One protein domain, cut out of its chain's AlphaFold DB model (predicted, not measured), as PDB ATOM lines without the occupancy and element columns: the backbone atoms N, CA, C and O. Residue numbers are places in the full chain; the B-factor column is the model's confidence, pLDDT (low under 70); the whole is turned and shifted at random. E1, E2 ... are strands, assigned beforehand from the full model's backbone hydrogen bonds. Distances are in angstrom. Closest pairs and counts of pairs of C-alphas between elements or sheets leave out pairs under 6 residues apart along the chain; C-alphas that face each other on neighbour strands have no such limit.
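Overview. This is residues 19 to 158 of the 179 residues of the protein "PEP-CTERM sorting domain-containing protein" of bacterium (UniProt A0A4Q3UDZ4). A closed barrel of eight antiparallel strands, longer than wide, runs round in chain order from E1 to E8 and back to E1. The E5 to E6 link, residues 96 to 106, lies at one end of its long axis, and residues 19 and 158 lie at the other. The printed part has 140 residues, 87 of them in the eight named strands, with no named helix; the class is all strand, and E1 to E8 form a meander, each strand the antiparallel neighbour of the one before. The whole is compact, with a radius of gyration of the C-alphas of 15.2 A, and elongated, spanning 50 by 25 by 20 A.

Along the chain. E1, residues 22 to 35, begins at C-alpha 22 (43.991, 34.962, -56.363) and is 35.6 A long. E2 is residues 43 to 54, 27.6 A; E3 65 to 71, 20.2 A; E4 76 to 82, 20.4 A; E5 88 to 95, 21.8 A; E6 107 to 120, 34.1 A; E7 126 to 138, 33.4 A. E8, residues 144 to 155, 33.9 A, ends at C-alpha 155 (39.342, 40.376, -56.031).

Arrangement. E8 and E1 close the barrel, with N 27 and O 149 2.8 A apart, within hydrogen-bond range. E2 lies on the other side of E1, with N 32 and O 46 at 2.9 A; this hairpin has an angle of 150 degrees between directions. Further hairpins have pairs within hydrogen-bond range: E2 and E3, N 45 and O 68, 2.8 A; E3 and E4, N 67 and O 80, 2.9 A; E4 and E5, N 79 and O 91, 2.9 A; E5 and E6, N 92 and O 115, 2.9 A; E6 and E7, N 112 and O 133, 2.8 A; E7 and E8, N 134 and O 148, 2.9 A. E1 bends by 73 degrees at residue 32, and E6 by 74 degrees at residue 117. E1 and E5 are apart.

Size, cuts and confidence. The C-alphas of Thr 104 and Glu 158, the two farthest apart, are 51.3 A from each other. The printed part has no cut. E5 to E6 is a long link of 11 residues. Mean pLDDT of the printed part is 88.8; 18 residues are under 70, among them 99 to 105.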
ATOM      1  N   SER A  19      39.781  37.415 -64.833       55.19
ATOM      2  CA  SER A  19      39.053  38.157 -63.792       55.19
ATOM      3  C   SER A  19      39.083  37.540 -62.388       55.19
ATOM      4  O   SER A  19      38.285  37.942 -61.547       55.19
ATOM      5  N   ALA A  20      39.936  36.550 -62.119       62.91
ATOM      6  CA  ALA A  20      39.987  35.889 -60.810       62.91
ATOM      7  C   ALA A  20      41.404  35.423 -60.441       62.91
ATOM      8  O   ALA A  20      41.607  34.262 -60.078       62.91
ATOM      9  N   GLN A  21      42.397  36.308 -60.548       75.62
ATOM     10  CA  GLN A  21      43.716  36.012 -59.996       75.62
ATOM     11  C   GLN A  21      43.636  36.119 -58.472       75.62
ATOM     12  O   GLN A  21      43.347  37.180 -57.917       75.62
ATOM     13  N   ALA A  22      43.813  34.983 -57.802       84.75
ATOM     14  CA  ALA A  22      43.991  34.962 -56.363       84.75
ATOM     15  C   ALA A  22      45.387  35.509 -56.049       84.75
ATOM     16  O   ALA A  22      46.370  35.054 -56.628       84.75
ATOM     17  N   VAL A  23      45.453  36.479 -55.149       90.94
ATOM     18  CA  VAL A  23      46.696  37.078 -54.673       90.94
ATOM     19  C   VAL A  23      47.129  36.311 -53.435       90.94
ATOM     20  O   VAL A  23      46.398  36.289 -52.443       90.94
ATOM     21  N   ASN A  24      48.288  35.659 -53.485       94.31
ATOM     22  CA  ASN A  24      48.828  34.985 -52.309       94.31
ATOM     23  C   ASN A  24      49.442  36.021 -51.370       94.31
ATOM     24  O   ASN A  24      50.086  36.970 -51.814       94.31
ATOM     25  N   ILE A  25      49.252  35.818 -50.073       95.44
ATOM     26  CA  ILE A  25      49.822  36.636 -49.015       95.44
ATOM     27  C   ILE A  25      50.536  35.734 -48.014       95.44
ATOM     28  O   ILE A  25      50.003  34.696 -47.621       95.44
ATOM     29  N   ASP A  26      51.735  36.133 -47.606       97.12
ATOM     30  CA  ASP A  26      52.495  35.520 -46.520       97.12
ATOM     31  C   ASP A  26      53.101  36.625 -45.651       97.12
ATOM     32  O   ASP A  26      53.794  37.522 -46.138       97.12
ATOM     33  N   ILE A  27      52.789  36.601 -44.360       97.50
ATOM     34  CA  ILE A  27      53.182  37.618 -43.396       97.50
ATOM     35  C   ILE A  27      53.701  36.933 -42.142       97.50
ATOM     36  O   ILE A  27      53.052  36.054 -41.572       97.50
ATOM     37  N   VAL A  28      54.844  37.411 -41.664       98.12
ATOM     38  CA  VAL A  28      55.376  37.064 -40.349       98.12
ATOM     39  C   VAL A  28      55.431  38.324 -39.504       98.12
ATOM     40  O   VAL A  28      56.019  39.329 -39.910       98.12
ATOM     41  N   SER A  29      54.865  38.267 -38.306       98.38
ATOM     42  CA  SER A  29      54.874  39.365 -37.345       98.38
ATOM     43  C   SER A  29      55.317  38.903 -35.960       98.38
ATOM     44  O   SER A  29      55.280  37.721 -35.616       98.38
ATOM     45  N   LYS A  30      55.842  39.846 -35.174       97.69
ATOM     46  CA  LYS A  30      56.313  39.606 -33.810       97.69
ATOM     47  C   LYS A  30      56.126  40.830 -32.933       97.69
ATOM     48  O   LYS A  30      56.369  41.963 -33.349       97.69
ATOM     49  N   GLY A  31      55.782  40.610 -31.675       96.88
ATOM     50  CA  GLY A  31      55.632  41.687 -30.709       96.88
ATOM     51  C   GLY A  31      55.206  41.192 -29.349       96.88
ATOM     52  O   GLY A  31      55.751  40.206 -28.854       96.88
ATOM     53  N   LYS A  32      54.291  41.925 -28.720       95.69
ATOM     54  CA  LYS A  32      53.842  41.675 -27.354       95.69
ATOM     55  C   LYS A  32      52.352  41.390 -27.314       95.69
ATOM     56  O   LYS A  32      51.598  41.834 -28.174       95.69
ATOM     57  N   PHE A  33      51.934  40.708 -26.262       93.75
ATOM     58  CA  PHE A  33      50.530  40.558 -25.932       93.75
ATOM     59  C   PHE A  33      50.256  40.932 -24.479       93.75
ATOM     60  O   PHE A  33      51.153  40.958 -23.635       93.75
ATOM     61  N   THR A  34      48.997  41.223 -24.189       91.94
ATOM     62  CA  THR A  34      48.472  41.401 -22.839       91.94
ATOM     63  C   THR A  34      47.259  40.503 -22.655       91.94
ATOM     64  O   THR A  34      46.527  40.209 -23.599       91.94
ATOM     65  N   THR A  35      47.049  40.032 -21.433       86.62
ATOM     66  CA  THR A  35      45.889  39.213 -21.077       86.62
ATOM     67  C   THR A  35      44.901  40.058 -20.281       86.62
ATOM     68  O   THR A  35      45.291  40.730 -19.324       86.62
ATOM     69  N   GLY A  36      43.625  40.021 -20.656       76.81
ATOM     70  CA  GLY A  36      42.542  40.620 -19.884       76.81
ATOM     71  C   GLY A  36      42.435  39.992 -18.493       76.81
ATOM     72  O   GLY A  36      42.565  38.778 -18.333       76.81
ATOM     73  N   LEU A  37      42.215  40.830 -17.477       68.31
ATOM     74  CA  LEU A  37      41.976  40.413 -16.094       68.31
ATOM     75  C   LEU A  37      40.647  39.625 -15.956       68.31
ATOM     76  O   LEU A  37      39.773  39.651 -16.823       68.31
ATOM     77  N   PRO A  38      40.421  39.001 -14.794       57.22
ATOM     78  CA  PRO A  38      40.564  37.574 -14.534       57.22
ATOM     79  C   PRO A  38      39.356  36.701 -14.940       57.22
ATOM     80  O   PRO A  38      39.376  35.503 -14.678       57.22
ATOM     81  N   VAL A  39      38.289  37.259 -15.529       59.97
ATOM     82  CA  VAL A  39      37.014  36.526 -15.727       59.97
ATOM     83  C   VAL A  39      36.817  36.058 -17.173       59.97
ATOM     84  O   VAL A  39      36.188  35.028 -17.399       59.97
ATOM     85  N   ILE A  40      37.395  36.757 -18.157       63.72
ATOM     86  CA  ILE A  40      37.425  36.315 -19.559       63.72
ATOM     87  C   ILE A  40      38.802  36.681 -20.120       63.72
ATOM     88  O   ILE A  40      39.054  37.866 -20.350       63.72
ATOM     89  N   PRO A  41      39.715  35.713 -20.318       74.94
ATOM     90  CA  PRO A  41      41.082  36.010 -20.719       74.94
ATOM     91  C   PRO A  41      41.124  36.363 -22.208       74.94
ATOM     92  O   PRO A  41      41.559  35.563 -23.021       74.94
ATOM     93  N   LEU A  42      40.653  37.545 -22.603       86.69
ATOM     94  CA  LEU A  42      40.940  38.061 -23.940       86.69
ATOM     95  C   LEU A  42      42.439  38.346 -24.033       86.69
ATOM     96  O   LEU A  42      42.999  39.043 -23.187       86.69
ATOM     97  N   VAL A  43      43.084  37.798 -25.053       90.50
ATOM     98  CA  VAL A  43      44.484  38.074 -25.365       90.50
ATOM     99  C   VAL A  43      44.505  39.184 -26.404       90.50
ATOM    100  O   VAL A  43      43.982  39.006 -27.501       90.50
ATOM    101  N   PHE A  44      45.092  40.323 -26.054       94.75
ATOM    102  CA  PHE A  44      45.304  41.448 -26.958       94.75
ATOM    103  C   PHE A  44      46.732  41.395 -27.462       94.75
ATOM    104  O   PHE A  44      47.665  41.380 -26.665       94.75
ATOM    105  N   VAL A  45      46.907  41.374 -28.772       96.31
ATOM    106  CA  VAL A  45      48.208  41.220 -29.412       96.31
ATOM    107  C   VAL A  45      48.525  42.461 -30.222       96.31
ATOM    108  O   VAL A  45      47.669  42.958 -30.949       96.31
ATOM    109  N   ASN A  46      49.753  42.951 -30.078       97.62
ATOM    110  CA  ASN A  46      50.319  44.053 -30.840       97.62
ATOM    111  C   ASN A  46      51.706  43.636 -31.338       97.62
ATOM    112  O   ASN A  46      52.651  43.458 -30.561       97.62
ATOM    113  N   GLU A  47      51.819  43.462 -32.648       97.69
ATOM    114  CA  GLU A  47      53.019  42.977 -33.312       97.69
ATOM    115  C   GLU A  47      53.475  43.926 -34.414       97.69
ATOM    116  O   GLU A  47      52.680  44.628 -35.042       97.69
ATOM    117  N   LYS A  48      54.784  43.921 -34.665       97.94
ATOM    118  CA  LYS A  48      55.382  44.508 -35.859       97.94
ATOM    119  C   LYS A  48      55.544  43.435 -36.918       97.94
ATOM    120  O   LYS A  48      55.971  42.321 -36.611       97.94
ATOM    121  N   VAL A  49      55.237  43.786 -38.156       97.88
ATOM    122  CA  VAL A  49      55.475  42.917 -39.307       97.88
ATOM    123  C   VAL A  49      56.976  42.873 -39.588       97.88
ATOM    124  O   VAL A  49      57.642  43.905 -39.649       97.88
ATOM    125  N   LEU A  50      57.516  41.661 -39.686       97.06
ATOM    126  CA  LEU A  50      58.929  41.387 -39.948       97.06
ATOM    127  C   LEU A  50      59.173  41.045 -41.416       97.06
ATOM    128  O   LEU A  50      60.202  41.418 -41.972       97.06
ATOM    129  N   ALA A  51      58.237  40.316 -42.018       95.38
ATOM    130  CA  ALA A  51      58.276  39.928 -43.415       95.38
ATOM    131  C   ALA A  51      56.862  39.979 -43.991       95.38
ATOM    132  O   ALA A  51      55.898  39.634 -43.308       95.38
ATOM    133  N   HIS A  52      56.768  40.415 -45.240       93.94
ATOM    134  CA  HIS A  52      55.527  40.521 -45.988       93.94
ATOM    135  C   HIS A  52      55.828  40.182 -47.445       93.94
ATOM    136  O   HIS A  52      56.659  40.839 -48.071       93.94
ATOM    137  N   SER A  53      55.160  39.159 -47.961       94.00
ATOM    138  CA  SER A  53      55.216  38.743 -49.355       94.00
ATOM    139  C   SER A  53      53.804  38.739 -49.910       94.00
ATOM    140  O   SER A  53      52.901  38.152 -49.313       94.00
ATOM    141  N   VAL A  54      53.621  39.403 -51.046       90.06
ATOM    142  CA  VAL A  54      52.373  39.403 -51.805       90.06
ATOM    143  C   VAL A  54      52.733  39.114 -53.249       90.06
ATOM    144  O   VAL A  54      53.499  39.866 -53.851       90.06
ATOM    145  N   ASP A  55      52.211  38.014 -53.780       87.62
ATOM    146  CA  ASP A  55      52.476  37.625 -55.165       87.62
ATOM    147  C   ASP A  55      51.733  38.559 -56.129       87.62
ATOM    148  O   ASP A  55      50.608  38.979 -55.862       87.62
ATOM    149  N   ASP A  56      52.354  38.844 -57.274       72.75
ATOM    150  CA  ASP A  56      51.735  39.499 -58.434       72.75
ATOM    151  C   ASP A  56      51.186  40.922 -58.210       72.75
ATOM    152  O   ASP A  56      50.446  41.442 -59.051       72.75
ATOM    153  N   VAL A  57      51.569  41.597 -57.117       70.44
ATOM    154  CA  VAL A  57      51.201  43.002 -56.886       70.44
ATOM    155  C   VAL A  57      52.410  43.840 -56.472       70.44
ATOM    156  O   VAL A  57      52.594  44.176 -55.304       70.44
ATOM    157  N   ASP A  58      53.193  44.265 -57.465       66.06
ATOM    158  CA  ASP A  58      54.370  45.139 -57.294       66.06
ATOM    159  C   ASP A  58      54.057  46.498 -56.624       66.06
ATOM    160  O   ASP A  58      54.965  47.241 -56.255       66.06
ATOM    161  N   ALA A  59      52.776  46.847 -56.466       68.75
ATOM    162  CA  ALA A  59      52.314  48.136 -55.952       68.75
ATOM    163  C   ALA A  59      51.758  48.106 -54.513       68.75
ATOM    164  O   ALA A  59      51.331  49.149 -54.015       68.75
ATOM    165  N   VAL A  60      51.727  46.954 -53.830       82.00
ATOM    166  CA  VAL A  60      51.167  46.883 -52.468       82.00
ATOM    167  C   VAL A  60      52.240  47.222 -51.440       82.00
ATOM    168  O   VAL A  60      53.228  46.507 -51.277       82.00
ATOM    169  N   SER A  61      52.028  48.320 -50.714       88.81
ATOM    170  CA  SER A  61      52.912  48.695 -49.612       88.81
ATOM    171  C   SER A  61      52.801  47.677 -48.475       88.81
ATOM    172  O   SER A  61      51.685  47.355 -48.061       88.81
ATOM    173  N   PRO A  62      53.930  47.182 -47.938       92.62
ATOM    174  CA  PRO A  62      53.909  46.150 -46.915       92.62
ATOM    175  C   PRO A  62      53.247  46.647 -45.630       92.62
ATOM    176  O   PRO A  62      53.390  47.809 -45.242       92.62
ATOM    177  N   PHE A  63      52.551  45.746 -44.942       96.56
ATOM    178  CA  PHE A  63      52.055  46.016 -43.597       96.56
ATOM    179  C   PHE A  63      53.200  46.276 -42.619       96.56
ATOM    180  O   PHE A  63      54.272  45.684 -42.730       96.56
ATOM    181  N   THR A  64      52.960  47.144 -41.636       97.50
ATOM    182  CA  THR A  64      53.934  47.482 -40.586       97.50
ATOM    183  C   THR A  64      53.508  46.950 -39.223       97.50
ATOM    184  O   THR A  64      54.361  46.608 -38.398       97.50
ATOM    185  N   THR A  65      52.202  46.803 -38.986       98.19
ATOM    186  CA  THR A  65      51.656  46.374 -37.694       98.19
ATOM    187  C   THR A  65      50.538  45.353 -37.829       98.19
ATOM    188  O   THR A  65      49.715  45.446 -38.739       98.19
ATOM    189  N   LEU A  66      50.469  44.445 -36.859       98.44
ATOM    190  CA  LEU A  66      49.346  43.548 -36.618       98.44
ATOM    191  C   LEU A  66      48.769  43.823 -35.228       98.44
ATOM    192  O   LEU A  66      49.494  43.804 -34.235       98.44
ATOM    193  N   ASN A  67      47.454  44.010 -35.155       98.31
ATOM    194  CA  ASN A  67      46.711  44.010 -33.901       98.31
ATOM    195  C   ASN A  67      45.620  42.951 -33.953       98.31
ATOM    196  O   ASN A  67      44.843  42.943 -34.903       98.31
ATOM    197  N   TYR A  68      45.510  42.087 -32.946       97.75
ATOM    198  CA  TYR A  68      44.382  41.158 -32.873       97.75
ATOM    199  C   TYR A  68      43.942  40.847 -31.451       97.75
ATOM    200  O   TYR A  68      44.670  41.051 -30.480       97.75
ATOM    201  N   THR A  69      42.718  40.340 -31.351       96.06
ATOM    202  CA  THR A  69      42.149  39.798 -30.121       96.06
ATOM    203  C   THR A  69      41.887  38.313 -30.292       96.06
ATOM    204  O   THR A  69      41.394  37.891 -31.335       96.06
ATOM    205  N   LEU A  70      42.231  37.518 -29.283       93.56
ATOM    206  CA  LEU A  70      41.974  36.081 -29.229       93.56
ATOM    207  C   LEU A  70      41.195  35.761 -27.953       93.56
ATOM    208  O   LEU A  70      41.568  36.198 -26.867       93.56
ATOM    209  N   SER A  71      40.147  34.953 -28.084       91.94
ATOM    210  CA  SER A  71      39.474  34.263 -26.986       91.94
ATOM    211  C   SER A  71      40.044  32.842 -26.872       91.94
ATOM    212  O   SER A  71      39.709  31.986 -27.693       91.94
ATOM    213  N   PRO A  72      40.894  32.543 -25.873       86.88
ATOM    214  CA  PRO A  72      41.523  31.233 -25.698       86.88
ATOM    215  C   PRO A  72      40.519  30.093 -25.533       86.88
ATOM    216  O   PRO A  72      40.763  28.988 -26.006       86.88
ATOM    217  N   LEU A  73      39.379  30.382 -24.894       85.56
ATOM    218  CA  LEU A  73      38.325  29.405 -24.612       85.56
ATOM    219  C   LEU A  73      37.661  28.888 -25.887       85.56
ATOM    220  O   LEU A  73      37.349  27.706 -25.994       85.56
ATOM    221  N   THR A  74      37.432  29.781 -26.847       89.81
ATOM    222  CA  THR A  74      36.766  29.449 -28.110       89.81
ATOM    223  C   THR A  74      37.758  29.218 -29.243       89.81
ATOM    224  O   THR A  74      37.374  28.696 -30.285       89.81
ATOM    225  N   GLY A  75      39.017  29.627 -29.069       90.44
ATOM    226  CA  GLY A  75      40.005  29.675 -30.140       90.44
ATOM    227  C   GLY A  75      39.645  30.688 -31.228       90.44
ATOM    228  O   GLY A  75      40.165  30.595 -32.329       90.44
ATOM    229  N   THR A  76      38.739  31.634 -30.980       94.69
ATOM    230  CA  THR A  76      38.270  32.575 -32.007       94.69
ATOM    231  C   THR A  76      38.781  33.983 -31.761       94.69
ATOM    232  O   THR A  76      39.039  34.376 -30.621       94.69
ATOM    233  N   GLY A  77      38.909  34.760 -32.831       96.12
ATOM    234  CA  GLY A  77      39.395  36.125 -32.737       96.12
ATOM    235  C   GLY A  77      39.195  36.940 -34.004       96.12
ATOM    236  O   GLY A  77      38.677  36.458 -35.016       96.12
ATOM    237  N   SER A  78      39.614  38.196 -33.930       98.00
ATOM    238  CA  SER A  78      39.688  39.102 -35.072       98.00
ATOM    239  C   SER A  78      40.938  39.957 -34.993       98.00
ATOM    240  O   SER A  78      41.432  40.256 -33.901       98.00
ATOM    241  N   GLY A  79      41.452  40.330 -36.159       98.19
ATOM    242  CA  GLY A  79      42.665  41.111 -36.294       98.19
ATOM    243  C   GLY A  79      42.614  42.118 -37.431       98.19
ATOM    244  O   GLY A  79      41.731  42.092 -38.290       98.19
ATOM    245  N   LEU A  80      43.590  43.013 -37.384       98.38
ATOM    246  CA  LEU A  80      43.804  44.123 -38.290       98.38
ATOM    247  C   LEU A  80      45.302  44.202 -38.587       98.38
ATOM    248  O   LEU A  80      46.102  44.482 -37.689       98.38
ATOM    249  N   TYR A  81      45.662  44.001 -39.850       98.31
ATOM    250  CA  TYR A  81      46.933  44.480 -40.376       98.31
ATOM    251  C   TYR A  81      46.779  45.921 -40.859       98.31
ATOM    252  O   TYR A  81      45.750  46.272 -41.440       98.31
ATOM    253  N   SER A  82      47.802  46.744 -40.637       97.94
ATOM    254  CA  SER A  82      47.859  48.117 -41.143       97.94
ATOM    255  C   SER A  82      49.274  48.534 -41.530       97.94
ATOM    256  O   SER A  82      50.252  47.959 -41.042       97.94
ATOM    257  N   ASN A  83      49.378  49.524 -42.416       96.88
ATOM    258  CA  ASN A  83      50.632  50.184 -42.775       96.88
ATOM    259  C   ASN A  83      50.582  51.696 -42.489       96.88
ATOM    260  O   ASN A  83      49.548  52.245 -42.102       96.88
ATOM    261  N   ASP A  84      51.706  52.377 -42.709       96.06
ATOM    262  CA  ASP A  84      51.850  53.813 -42.430       96.06
ATOM    263  C   ASP A  84      51.106  54.705 -43.445       96.06
ATOM    264  O   ASP A  84      50.962  55.908 -43.228       96.06
ATOM    265  N   LEU A  85      50.612  54.124 -44.546       96.00
ATOM    266  CA  LEU A  85      49.793  54.802 -45.556       96.00
ATOM    267  C   LEU A  85      48.292  54.755 -45.230       96.00
ATOM    268  O   LEU A  85      47.495  55.392 -45.917       96.00
ATOM    269  N   GLY A  86      47.906  54.032 -44.174       95.88
ATOM    270  CA  GLY A  86      46.513  53.855 -43.774       95.88
ATOM    271  C   GLY A  86      45.795  52.712 -44.490       95.88
ATOM    272  O   GLY A  86      44.588  52.572 -44.298       95.88
ATOM    273  N   ASP A  87      46.502  51.885 -45.270       95.88
ATOM    274  CA  ASP A  87      45.929  50.657 -45.816       95.88
ATOM    275  C   ASP A  87      45.673  49.665 -44.682       95.88
ATOM    276  O   ASP A  87      46.466  49.546 -43.739       95.88
ATOM    277  N   THR A  88      44.577  48.916 -44.788       97.12
ATOM    278  CA  THR A  88      44.183  47.945 -43.767       97.12
ATOM    279  C   THR A  88      43.690  46.634 -44.349       97.12
ATOM    280  O   THR A  88      43.079  46.613 -45.416       97.12
ATOM    281  N   LEU A  89      43.893  45.547 -43.602       97.19
ATOM    282  CA  LEU A  89      43.276  44.240 -43.836       97.19
ATOM    283  C   LEU A  89      42.685  43.721 -42.528       97.19
ATOM    284  O   LEU A  89      43.404  43.413 -41.579       97.19
ATOM    285  N   ASN A  90      41.359  43.622 -42.501       98.12
ATOM    286  CA  ASN A  90      40.577  43.062 -41.409       98.12
ATOM    287  C   ASN A  90      40.318  41.580 -41.657       98.12
ATOM    288  O   ASN A  90      39.918  41.177 -42.754       98.12
ATOM    289  N   PHE A  91      40.463  40.773 -40.615       98.44
ATOM    290  CA  PHE A  91      40.209  39.341 -40.687       98.44
ATOM    291  C   PHE A  91      39.597  38.810 -39.391       98.44
ATOM    292  O   PHE A  91      39.807  39.356 -38.307       98.44
ATOM    293  N   SER A  92      38.835  37.726 -39.502       98.31
ATOM    294  CA  SER A  92      38.500  36.850 -38.379       98.31
ATOM    295  C   SER A  92      39.341  35.590 -38.463       98.31
ATOM    296  O   SER A  92      39.836  35.231 -39.531       98.31
ATOM    297  N   PHE A  93      39.518  34.907 -37.342       97.62
ATOM    298  CA  PHE A  93      40.222  33.637 -37.334       97.62
ATOM    299  C   PHE A  93      39.672  32.680 -36.285       97.62
ATOM    300  O   PHE A  93      39.057  33.076 -35.289       97.62
ATOM    301  N   THR A  94      39.925  31.402 -36.534       96.12
ATOM    302  CA  THR A  94      39.711  30.301 -35.608       96.12
ATOM    303  C   THR A  94      41.003  29.496 -35.526       96.12
ATOM    304  O   THR A  94      41.508  29.008 -36.527       96.12
ATOM    305  N   VAL A  95      41.569  29.371 -34.334       91.56
ATOM    306  CA  VAL A  95      42.660  28.449 -34.020       91.56
ATOM    307  C   VAL A  95      42.094  27.257 -33.264       91.56
ATOM    308  O   VAL A  95      41.040  27.361 -32.630       91.56
ATOM    309  N   THR A  96      42.784  26.116 -33.311       83.75
ATOM    310  CA  THR A  96      42.478  25.024 -32.380       83.75
ATOM    311  C   THR A  96      42.446  25.604 -30.964       83.75
ATOM    312  O   THR A  96      43.395  26.309 -30.603       83.75
ATOM    313  N   PRO A  97      41.374  25.362 -30.181       73.50
ATOM    314  CA  PRO A  97      41.305  25.842 -28.812       73.50
ATOM    315  C   PRO A  97      42.591  25.477 -28.088       73.50
ATOM    316  O   PRO A  97      43.089  24.361 -28.233       73.50
ATOM    317  N   ILE A  98      43.139  26.431 -27.345       70.19
ATOM    318  CA  ILE A  98      44.337  26.211 -26.542       70.19
ATOM    319  C   ILE A  98      43.798  25.898 -25.142       70.19
ATOM    320  O   ILE A  98      43.486  26.831 -24.399       70.19
ATOM    321  N   PRO A  99      43.590  24.605 -24.799       56.62
ATOM    322  CA  PRO A  99      42.797  24.187 -23.638       56.62
ATOM    323  C   PRO A  99      43.374  24.684 -22.314       56.62
ATOM    324  O   PRO A  99      42.657  24.806 -21.325       56.62
ATOM    325  N   SER A 100      44.658  25.025 -22.308       64.56
ATOM    326  CA  SER A 100      45.285  25.748 -21.226       64.56
ATOM    327  C   SER A 100      46.206  26.812 -21.814       64.56
ATOM    328  O   SER A 100      47.368  26.545 -22.126       64.56
ATOM    329  N   PHE A 101      45.711  28.047 -21.913       66.12
ATOM    330  CA  PHE A 101      46.570  29.229 -21.787       66.12
ATOM    331  C   PHE A 101      47.080  29.268 -20.337       66.12
ATOM    332  O   PHE A 101      46.717  30.124 -19.534       66.12
ATOM    333  N   ASP A 102      47.825  28.232 -19.959       66.31
ATOM    334  CA  ASP A 102      48.405  28.121 -18.642       66.31
ATOM    335  C   ASP A 102      49.502  29.173 -18.577       66.31
ATOM    336  O   ASP A 102      50.536  29.070 -19.242       66.31
ATOM    337  N   LEU A 103      49.236  30.209 -17.781       58.22
ATOM    338  CA  LEU A 103      50.142  31.330 -17.585       58.22
ATOM    339  C   LEU A 103      51.502  30.899 -17.015       58.22
ATOM    340  O   LEU A 103      52.454  31.673 -17.051       58.22
ATOM    341  N   THR A 104      51.606  29.657 -16.538       63.44
ATOM    342  CA  THR A 104      52.833  29.059 -16.012       63.44
ATOM    343  C   THR A 104      53.590  28.189 -17.026       63.44
ATOM    344  O   THR A 104      54.767  27.908 -16.811       63.44
ATOM    345  N   ALA A 105      52.985  27.819 -18.166       64.81
ATOM    346  CA  ALA A 105      53.518  26.813 -19.098       64.81
ATOM    347  C   ALA A 105      54.617  27.308 -20.065       64.81
ATOM    348  O   ALA A 105      55.056  26.575 -20.951       64.81
ATOM    349  N   GLY A 106      55.119  28.530 -19.899       81.12
ATOM    350  CA  GLY A 106      56.242  29.052 -20.678       81.12
ATOM    351  C   GLY A 106      55.876  29.436 -22.113       81.12
ATOM    352  O   GLY A 106      55.796  30.627 -22.395       81.12
ATOM    353  N   THR A 107      55.638  28.471 -23.005       88.00
ATOM    354  CA  THR A 107      55.316  28.716 -24.423       88.00
ATOM    355  C   THR A 107      54.094  27.911 -24.851       88.00
ATOM    356  O   THR A 107      54.060  26.697 -24.672       88.00
ATOM    357  N   VAL A 108      53.123  28.573 -25.480       88.38
ATOM    358  CA  VAL A 108      51.946  27.938 -26.091       88.38
ATOM    359  C   VAL A 108      51.849  28.316 -27.562       88.38
ATOM    360  O   VAL A 108      52.151  29.445 -27.943       88.38
ATOM    361  N   SER A 109      51.421  27.380 -28.403       89.94
ATOM    362  CA  SER A 109      51.241  27.607 -29.838       89.94
ATOM    363  C   SER A 109      49.890  27.088 -30.302       89.94
ATOM    364  O   SER A 109      49.446  26.032 -29.853       89.94
ATOM    365  N   GLY A 110      49.266  27.802 -31.232       90.62
ATOM    366  CA  GLY A 110      48.037  27.383 -31.894       90.62
ATOM    367  C   GLY A 110      48.104  27.651 -33.390       90.62
ATOM    368  O   GLY A 110      48.814  28.549 -33.841       90.62
ATOM    369  N   SER A 111      47.353  26.872 -34.158       95.06
ATOM    370  CA  SER A 111      47.166  27.082 -35.590       95.06
ATOM    371  C   SER A 111      45.705  26.905 -35.967       95.06
ATOM    372  O   SER A 111      44.974  26.157 -35.317       95.06
ATOM    373  N   GLY A 112      45.290  27.561 -37.037       96.19
ATOM    374  CA  GLY A 112      43.997  27.336 -37.657       96.19
ATOM    375  C   GLY A 112      43.808  28.228 -38.868       96.19
ATOM    376  O   GLY A 112      44.768  28.483 -39.593       96.19
ATOM    377  N   ASN A 113      42.578  28.671 -39.096       97.88
ATOM    378  CA  ASN A 113      42.180  29.323 -40.332       97.88
ATOM    379  C   ASN A 113      41.783  30.773 -40.087       97.88
ATOM    380  O   ASN A 113      41.190  31.101 -39.061       97.88
ATOM    381  N   TRP A 114      42.049  31.630 -41.066       98.19
ATOM    382  CA  TRP A 114      41.550  33.000 -41.086       98.19
ATOM    383  C   TRP A 114      40.600  33.226 -42.262       98.19
ATOM    384  O   TRP A 114      40.585  32.477 -43.241       98.19
ATOM    385  N   THR A 115      39.771  34.258 -42.151       98.00
ATOM    386  CA  THR A 115      38.828  34.696 -43.179       98.00
ATOM    387  C   THR A 115      38.887  36.210 -43.311       98.00
ATOM    388  O   THR A 115      38.824  36.934 -42.318       98.00
ATOM    389  N   PHE A 116      39.022  36.687 -44.546       97.69
ATOM    390  CA  PHE A 116      39.012  38.107 -44.873       97.69
ATOM    391  C   PHE A 116      37.647  38.719 -44.545       97.69
ATOM    392  O   PHE A 116      36.613  38.178 -44.936       97.69
ATOM    393  N   LEU A 117      37.643  39.857 -43.853       97.44
ATOM    394  CA  LEU A 117      36.426  40.612 -43.531       97.44
ATOM    395  C   LEU A 117      36.312  41.915 -44.322       97.44
ATOM    396  O   LEU A 117      35.220  42.466 -44.441       97.44
ATOM    397  N   GLY A 118      37.426  42.430 -44.834       96.31
ATOM    398  CA  GLY A 118      37.472  43.683 -45.578       96.31
ATOM    399  C   GLY A 118      38.845  44.336 -45.504       96.31
ATOM    400  O   GLY A 118      39.693  43.943 -44.705       96.31
ATOM    401  N   GLY A 119      39.054  45.363 -46.315       95.25
ATOM    402  CA  GLY A 119      40.288  46.136 -46.317       95.25
ATOM    403  C   GLY A 119      40.077  47.541 -46.860       95.25
ATOM    404  O   GLY A 119      39.016  47.863 -47.395       95.25
ATOM    405  N   THR A 120      41.088  48.385 -46.699       95.75
ATOM    406  CA  THR A 120      41.109  49.751 -47.237       95.75
ATOM    407  C   THR A 120      42.339  49.970 -48.112       95.75
ATOM    408  O   THR A 120      43.264  49.154 -48.108       95.75
ATOM    409  N   GLY A 121      42.308  51.046 -48.904       93.06
ATOM    410  CA  GLY A 121      43.391  51.436 -49.804       93.06
ATOM    411  C   GLY A 121      43.789  50.314 -50.763       93.06
ATOM    412  O   GLY A 121      42.935  49.827 -51.501       93.06
ATOM    413  N   ALA A 122      45.047  49.866 -50.742       90.31
ATOM    414  CA  ALA A 122      45.522  48.802 -51.638       90.31
ATOM    415  C   ALA A 122      44.737  47.473 -51.516       90.31
ATOM    416  O   ALA A 122      44.721  46.673 -52.451       90.31
ATOM    417  N   TYR A 123      44.041  47.252 -50.395       91.38
ATOM    418  CA  TYR A 123      43.274  46.034 -50.131       91.38
ATOM    419  C   TYR A 123      41.756  46.200 -50.302       91.38
ATOM    420  O   TYR A 123      41.009  45.251 -50.065       91.38
ATOM    421  N   SER A 124      41.264  47.370 -50.727       91.81
ATOM    422  CA  SER A 124      39.817  47.606 -50.872       91.81
ATOM    423  C   SER A 124      39.176  46.867 -52.052       91.81
ATOM    424  O   SER A 124      37.954  46.777 -52.123       91.81
ATOM    425  N   ALA A 125      39.979  46.382 -53.004       88.25
ATOM    426  CA  ALA A 125      39.501  45.650 -54.180       88.25
ATOM    427  C   ALA A 125      39.181  44.171 -53.890       88.25
ATOM    428  O   ALA A 125      38.500  43.512 -54.682       88.25
ATOM    429  N   PHE A 126      39.659  43.642 -52.761       90.62
ATOM    430  CA  PHE A 126      39.397  42.267 -52.351       90.62
ATOM    431  C   PHE A 126      38.050  42.164 -51.641       90.62
ATOM    432  O   PHE A 126      37.678  43.031 -50.851       90.62
ATOM    433  N   THR A 127      37.322  41.080 -51.895       91.94
ATOM    434  CA  THR A 127      36.032  40.807 -51.228       91.94
ATOM    435  C   THR A 127      35.999  39.509 -50.461       91.94
ATOM    436  O   THR A 127      35.136  39.324 -49.608       91.94
ATOM    437  N   SER A 128      36.910  38.598 -50.768       94.56
ATOM    438  CA  SER A 128      37.028  37.325 -50.081       94.56
ATOM    439  C   SER A 128      38.489  36.945 -49.957       94.56
ATOM    440  O   SER A 128      39.360  37.446 -50.664       94.56
ATOM    441  N   GLY A 129      38.755  36.052 -49.022       95.12
ATOM    442  CA  GLY A 129      40.079  35.525 -48.801       95.12
ATOM    443  C   GLY A 129      40.098  34.638 -47.578       95.12
ATOM    444  O   GLY A 129      39.266  34.776 -46.677       95.12
ATOM    445  N   SER A 130      41.022  33.697 -47.579       97.25
ATOM    446  CA  SER A 130      41.176  32.745 -46.492       97.25
ATOM    447  C   SER A 130      42.539  32.087 -46.560       97.25
ATOM    448  O   SER A 130      43.153  32.007 -47.626       97.25
ATOM    449  N   GLY A 131      42.955  31.526 -45.438       97.62
ATOM    450  CA  GLY A 131      44.153  30.714 -45.371       97.62
ATOM    451  C   GLY A 131      44.412  30.236 -43.961       97.62
ATOM    452  O   GLY A 131      43.474  30.055 -43.182       97.62
ATOM    453  N   THR A 132      45.683  30.034 -43.644       97.81
ATOM    454  CA  THR A 132      46.142  29.537 -42.355       97.81
ATOM    455  C   THR A 132      46.810  30.633 -41.537       97.81
ATOM    456  O   THR A 132      47.461  31.545 -42.047       97.81
ATOM    457  N   MET A 133      46.617  30.554 -40.229       97.06
ATOM    458  CA  MET A 133      47.269  31.402 -39.244       97.06
ATOM    459  C   MET A 133      47.852  30.499 -38.165       97.06
ATOM    460  O   MET A 133      47.180  29.577 -37.695       97.06
ATOM    461  N   SER A 134      49.082  30.762 -37.744       96.00
ATOM    462  CA  SER A 134      49.652  30.181 -36.534       96.00
ATOM    463  C   SER A 134      50.193  31.278 -35.634       96.00
ATOM    464  O   SER A 134      50.685  32.296 -36.104       96.00
ATOM    465  N   ALA A 135      50.064  31.082 -34.329       94.31
ATOM    466  CA  ALA A 135      50.542  32.018 -33.328       94.31
ATOM    467  C   ALA A 135      51.268  31.255 -32.224       94.31
ATOM    468  O   ALA A 135      50.792  30.223 -31.748       94.31
ATOM    469  N   THR A 136      52.422  31.772 -31.817       93.44
ATOM    470  CA  THR A 136      53.198  31.281 -30.676       93.44
ATOM    471  C   THR A 136      53.296  32.385 -29.639       93.44
ATOM    472  O   THR A 136      53.766  33.480 -29.936       93.44
ATOM    473  N   PHE A 137      52.886  32.084 -28.414       91.38
ATOM    474  CA  PHE A 137      52.912  32.988 -27.276       91.38
ATOM    475  C   PHE A 137      53.925  32.478 -26.259       91.38
ATOM    476  O   PHE A 137      53.848  31.333 -25.820       91.38
ATOM    477  N   ASN A 138      54.861  33.334 -25.862       91.25
ATOM    478  CA  ASN A 138      55.792  33.077 -24.771       91.25
ATOM    479  C   ASN A 138      55.395  33.930 -23.564       91.25
ATOM    480  O   ASN A 138      55.454  35.161 -23.600       91.25
ATOM    481  N   LEU A 139      54.975  33.244 -22.507       85.69
ATOM    482  CA  LEU A 139      54.498  33.791 -21.247       85.69
ATOM    483  C   LEU A 139      55.634  33.914 -20.219       85.69
ATOM    484  O   LEU A 139      55.554  34.749 -19.325       85.69
ATOM    485  N   ALA A 140      56.715  33.134 -20.365       78.94
ATOM    486  CA  ALA A 140      57.831  33.120 -19.416       78.94
ATOM    487  C   ALA A 140      58.646  34.422 -19.411       78.94
ATOM    488  O   ALA A 140      59.176  34.813 -18.374       78.94
ATOM    489  N   THR A 141      58.775  35.098 -20.559       68.81
ATOM    490  CA  THR A 141      59.558  36.340 -20.662       68.81
ATOM    491  C   THR A 141      58.897  37.353 -21.592       68.81
ATOM    492  O   THR A 141      58.723  37.112 -22.781       68.81
ATOM    493  N   ASN A 142      58.570  38.530 -21.049       78.31
ATOM    494  CA  ASN A 142      58.114  39.721 -21.782       78.31
ATOM    495  C   ASN A 142      56.784  39.615 -22.550       78.31
ATOM    496  O   ASN A 142      56.483  40.546 -23.302       78.31
ATOM    497  N   HIS A 143      55.999  38.551 -22.343       89.94
ATOM    498  CA  HIS A 143      54.722  38.313 -23.026       89.94
ATOM    499  C   HIS A 143      54.845  38.530 -24.536       89.94
ATOM    500  O   HIS A 143      54.206  39.418 -25.101       89.94
ATOM    501  N   THR A 144      55.729  37.776 -25.191       94.25
ATOM    502  CA  THR A 144      55.967  37.946 -26.629       94.25
ATOM    503  C   THR A 144      55.074  37.037 -27.456       94.25
ATOM    504  O   THR A 144      54.944  35.858 -27.131       94.25
ATOM    505  N   ALA A 145      54.538  37.557 -28.555       95.31
ATOM    506  CA  ALA A 145      53.802  36.788 -29.550       95.31
ATOM    507  C   ALA A 145      54.536  36.829 -30.897       95.31
ATOM    508  O   ALA A 145      55.245  37.797 -31.203       95.31
ATOM    509  N   MET A 146      54.424  35.742 -31.652       97.06
ATOM    510  CA  MET A 146      54.862  35.644 -33.038       97.06
ATOM    511  C   MET A 146      53.759  34.978 -33.844       97.06
ATOM    512  O   MET A 146      53.303  33.895 -33.468       97.06
ATOM    513  N   THR A 147      53.377  35.610 -34.945       97.75
ATOM    514  CA  THR A 147      52.276  35.172 -35.797       97.75
ATOM    515  C   THR A 147      52.764  34.950 -37.220       97.75
ATOM    516  O   THR A 147      53.439  35.805 -37.790       97.75
ATOM    517  N   ASN A 148      52.385  33.814 -37.799       98.06
ATOM    518  CA  ASN A 148      52.521  33.547 -39.224       98.06
ATOM    519  C   ASN A 148      51.121  33.540 -39.840       98.06
ATOM    520  O   ASN A 148      50.207  32.901 -39.313       98.06
ATOM    521  N   PHE A 149      50.954  34.237 -40.955       98.06
ATOM    522  CA  PHE A 149      49.679  34.427 -41.629       98.06
ATOM    523  C   PHE A 149      49.881  34.206 -43.121       98.06
ATOM    524  O   PHE A 149      50.590  34.971 -43.762       98.06
ATOM    525  N   SER A 150      49.259  33.167 -43.671       97.88
ATOM    526  CA  SER A 150      49.398  32.822 -45.082       97.88
ATOM    527  C   SER A 150      48.047  32.495 -45.695       97.88
ATOM    528  O   SER A 150      47.183  31.926 -45.031       97.88
ATOM    529  N   GLY A 151      47.831  32.848 -46.955       96.69
ATOM    530  CA  GLY A 151      46.633  32.458 -47.684       96.69
ATOM    531  C   GLY A 151      46.427  33.271 -48.938       96.69
ATOM    532  O   GLY A 151      47.363  33.859 -49.468       96.69
ATOM    533  N   ASN A 152      45.182  33.308 -49.401       95.56
ATOM    534  CA  ASN A 152      44.856  33.898 -50.688       95.56
ATOM    535  C   ASN A 152      43.756  34.942 -50.519       95.56
ATOM    536  O   ASN A 152      42.764  34.704 -49.825       95.56
ATOM    537  N   LEU A 153      43.909  36.073 -51.197       93.56
ATOM    538  CA  LEU A 153      42.902  37.111 -51.361       93.56
ATOM    539  C   LEU A 153      42.327  37.036 -52.773       93.56
ATOM    540  O   LEU A 153      43.033  36.772 -53.741       93.56
ATOM    541  N   GLN A 154      41.028  37.258 -52.898       91.19
ATOM    542  CA  GLN A 154      40.315  37.225 -54.165       91.19
ATOM    543  C   GLN A 154      39.654  38.578 -54.404       91.19
ATOM    544  O   GLN A 154      38.856  39.064 -53.591       91.19
ATOM    545  N   ALA A 155      40.012  39.189 -55.530       85.12
ATOM    546  CA  ALA A 155      39.342  40.376 -56.031       85.12
ATOM    547  C   ALA A 155      38.015  39.985 -56.689       85.12
ATOM    548  O   ALA A 155      37.885  38.903 -57.271       85.12
ATOM    549  N   VAL A 156      37.024  40.874 -56.616       74.50
ATOM    550  CA  VAL A 156      35.812  40.717 -57.434       74.50
ATOM    551  C   VAL A 156      36.210  40.887 -58.896       74.50
ATOM    552  O   VAL A 156      36.951  41.824 -59.200       74.50
ATOM    553  N   PRO A 157      35.662  40.073 -59.815       66.50
ATOM    554  CA  PRO A 157      35.695  40.385 -61.233       66.50
ATOM    555  C   PRO A 157      35.231  41.826 -61.454       66.50
ATOM    556  O   PRO A 157      34.071  42.150 -61.191       66.50
ATOM    557  N   GLU A 158      36.139  42.699 -61.893       63.78
ATOM    558  CA  GLU A 158      35.843  44.124 -61.988       63.78
ATOM    559  C   GLU A 158      34.534  44.352 -62.768       63.78
ATOM    560  O   GLU A 158      34.364  43.807 -63.870       63.78
TER     561      GLU A 158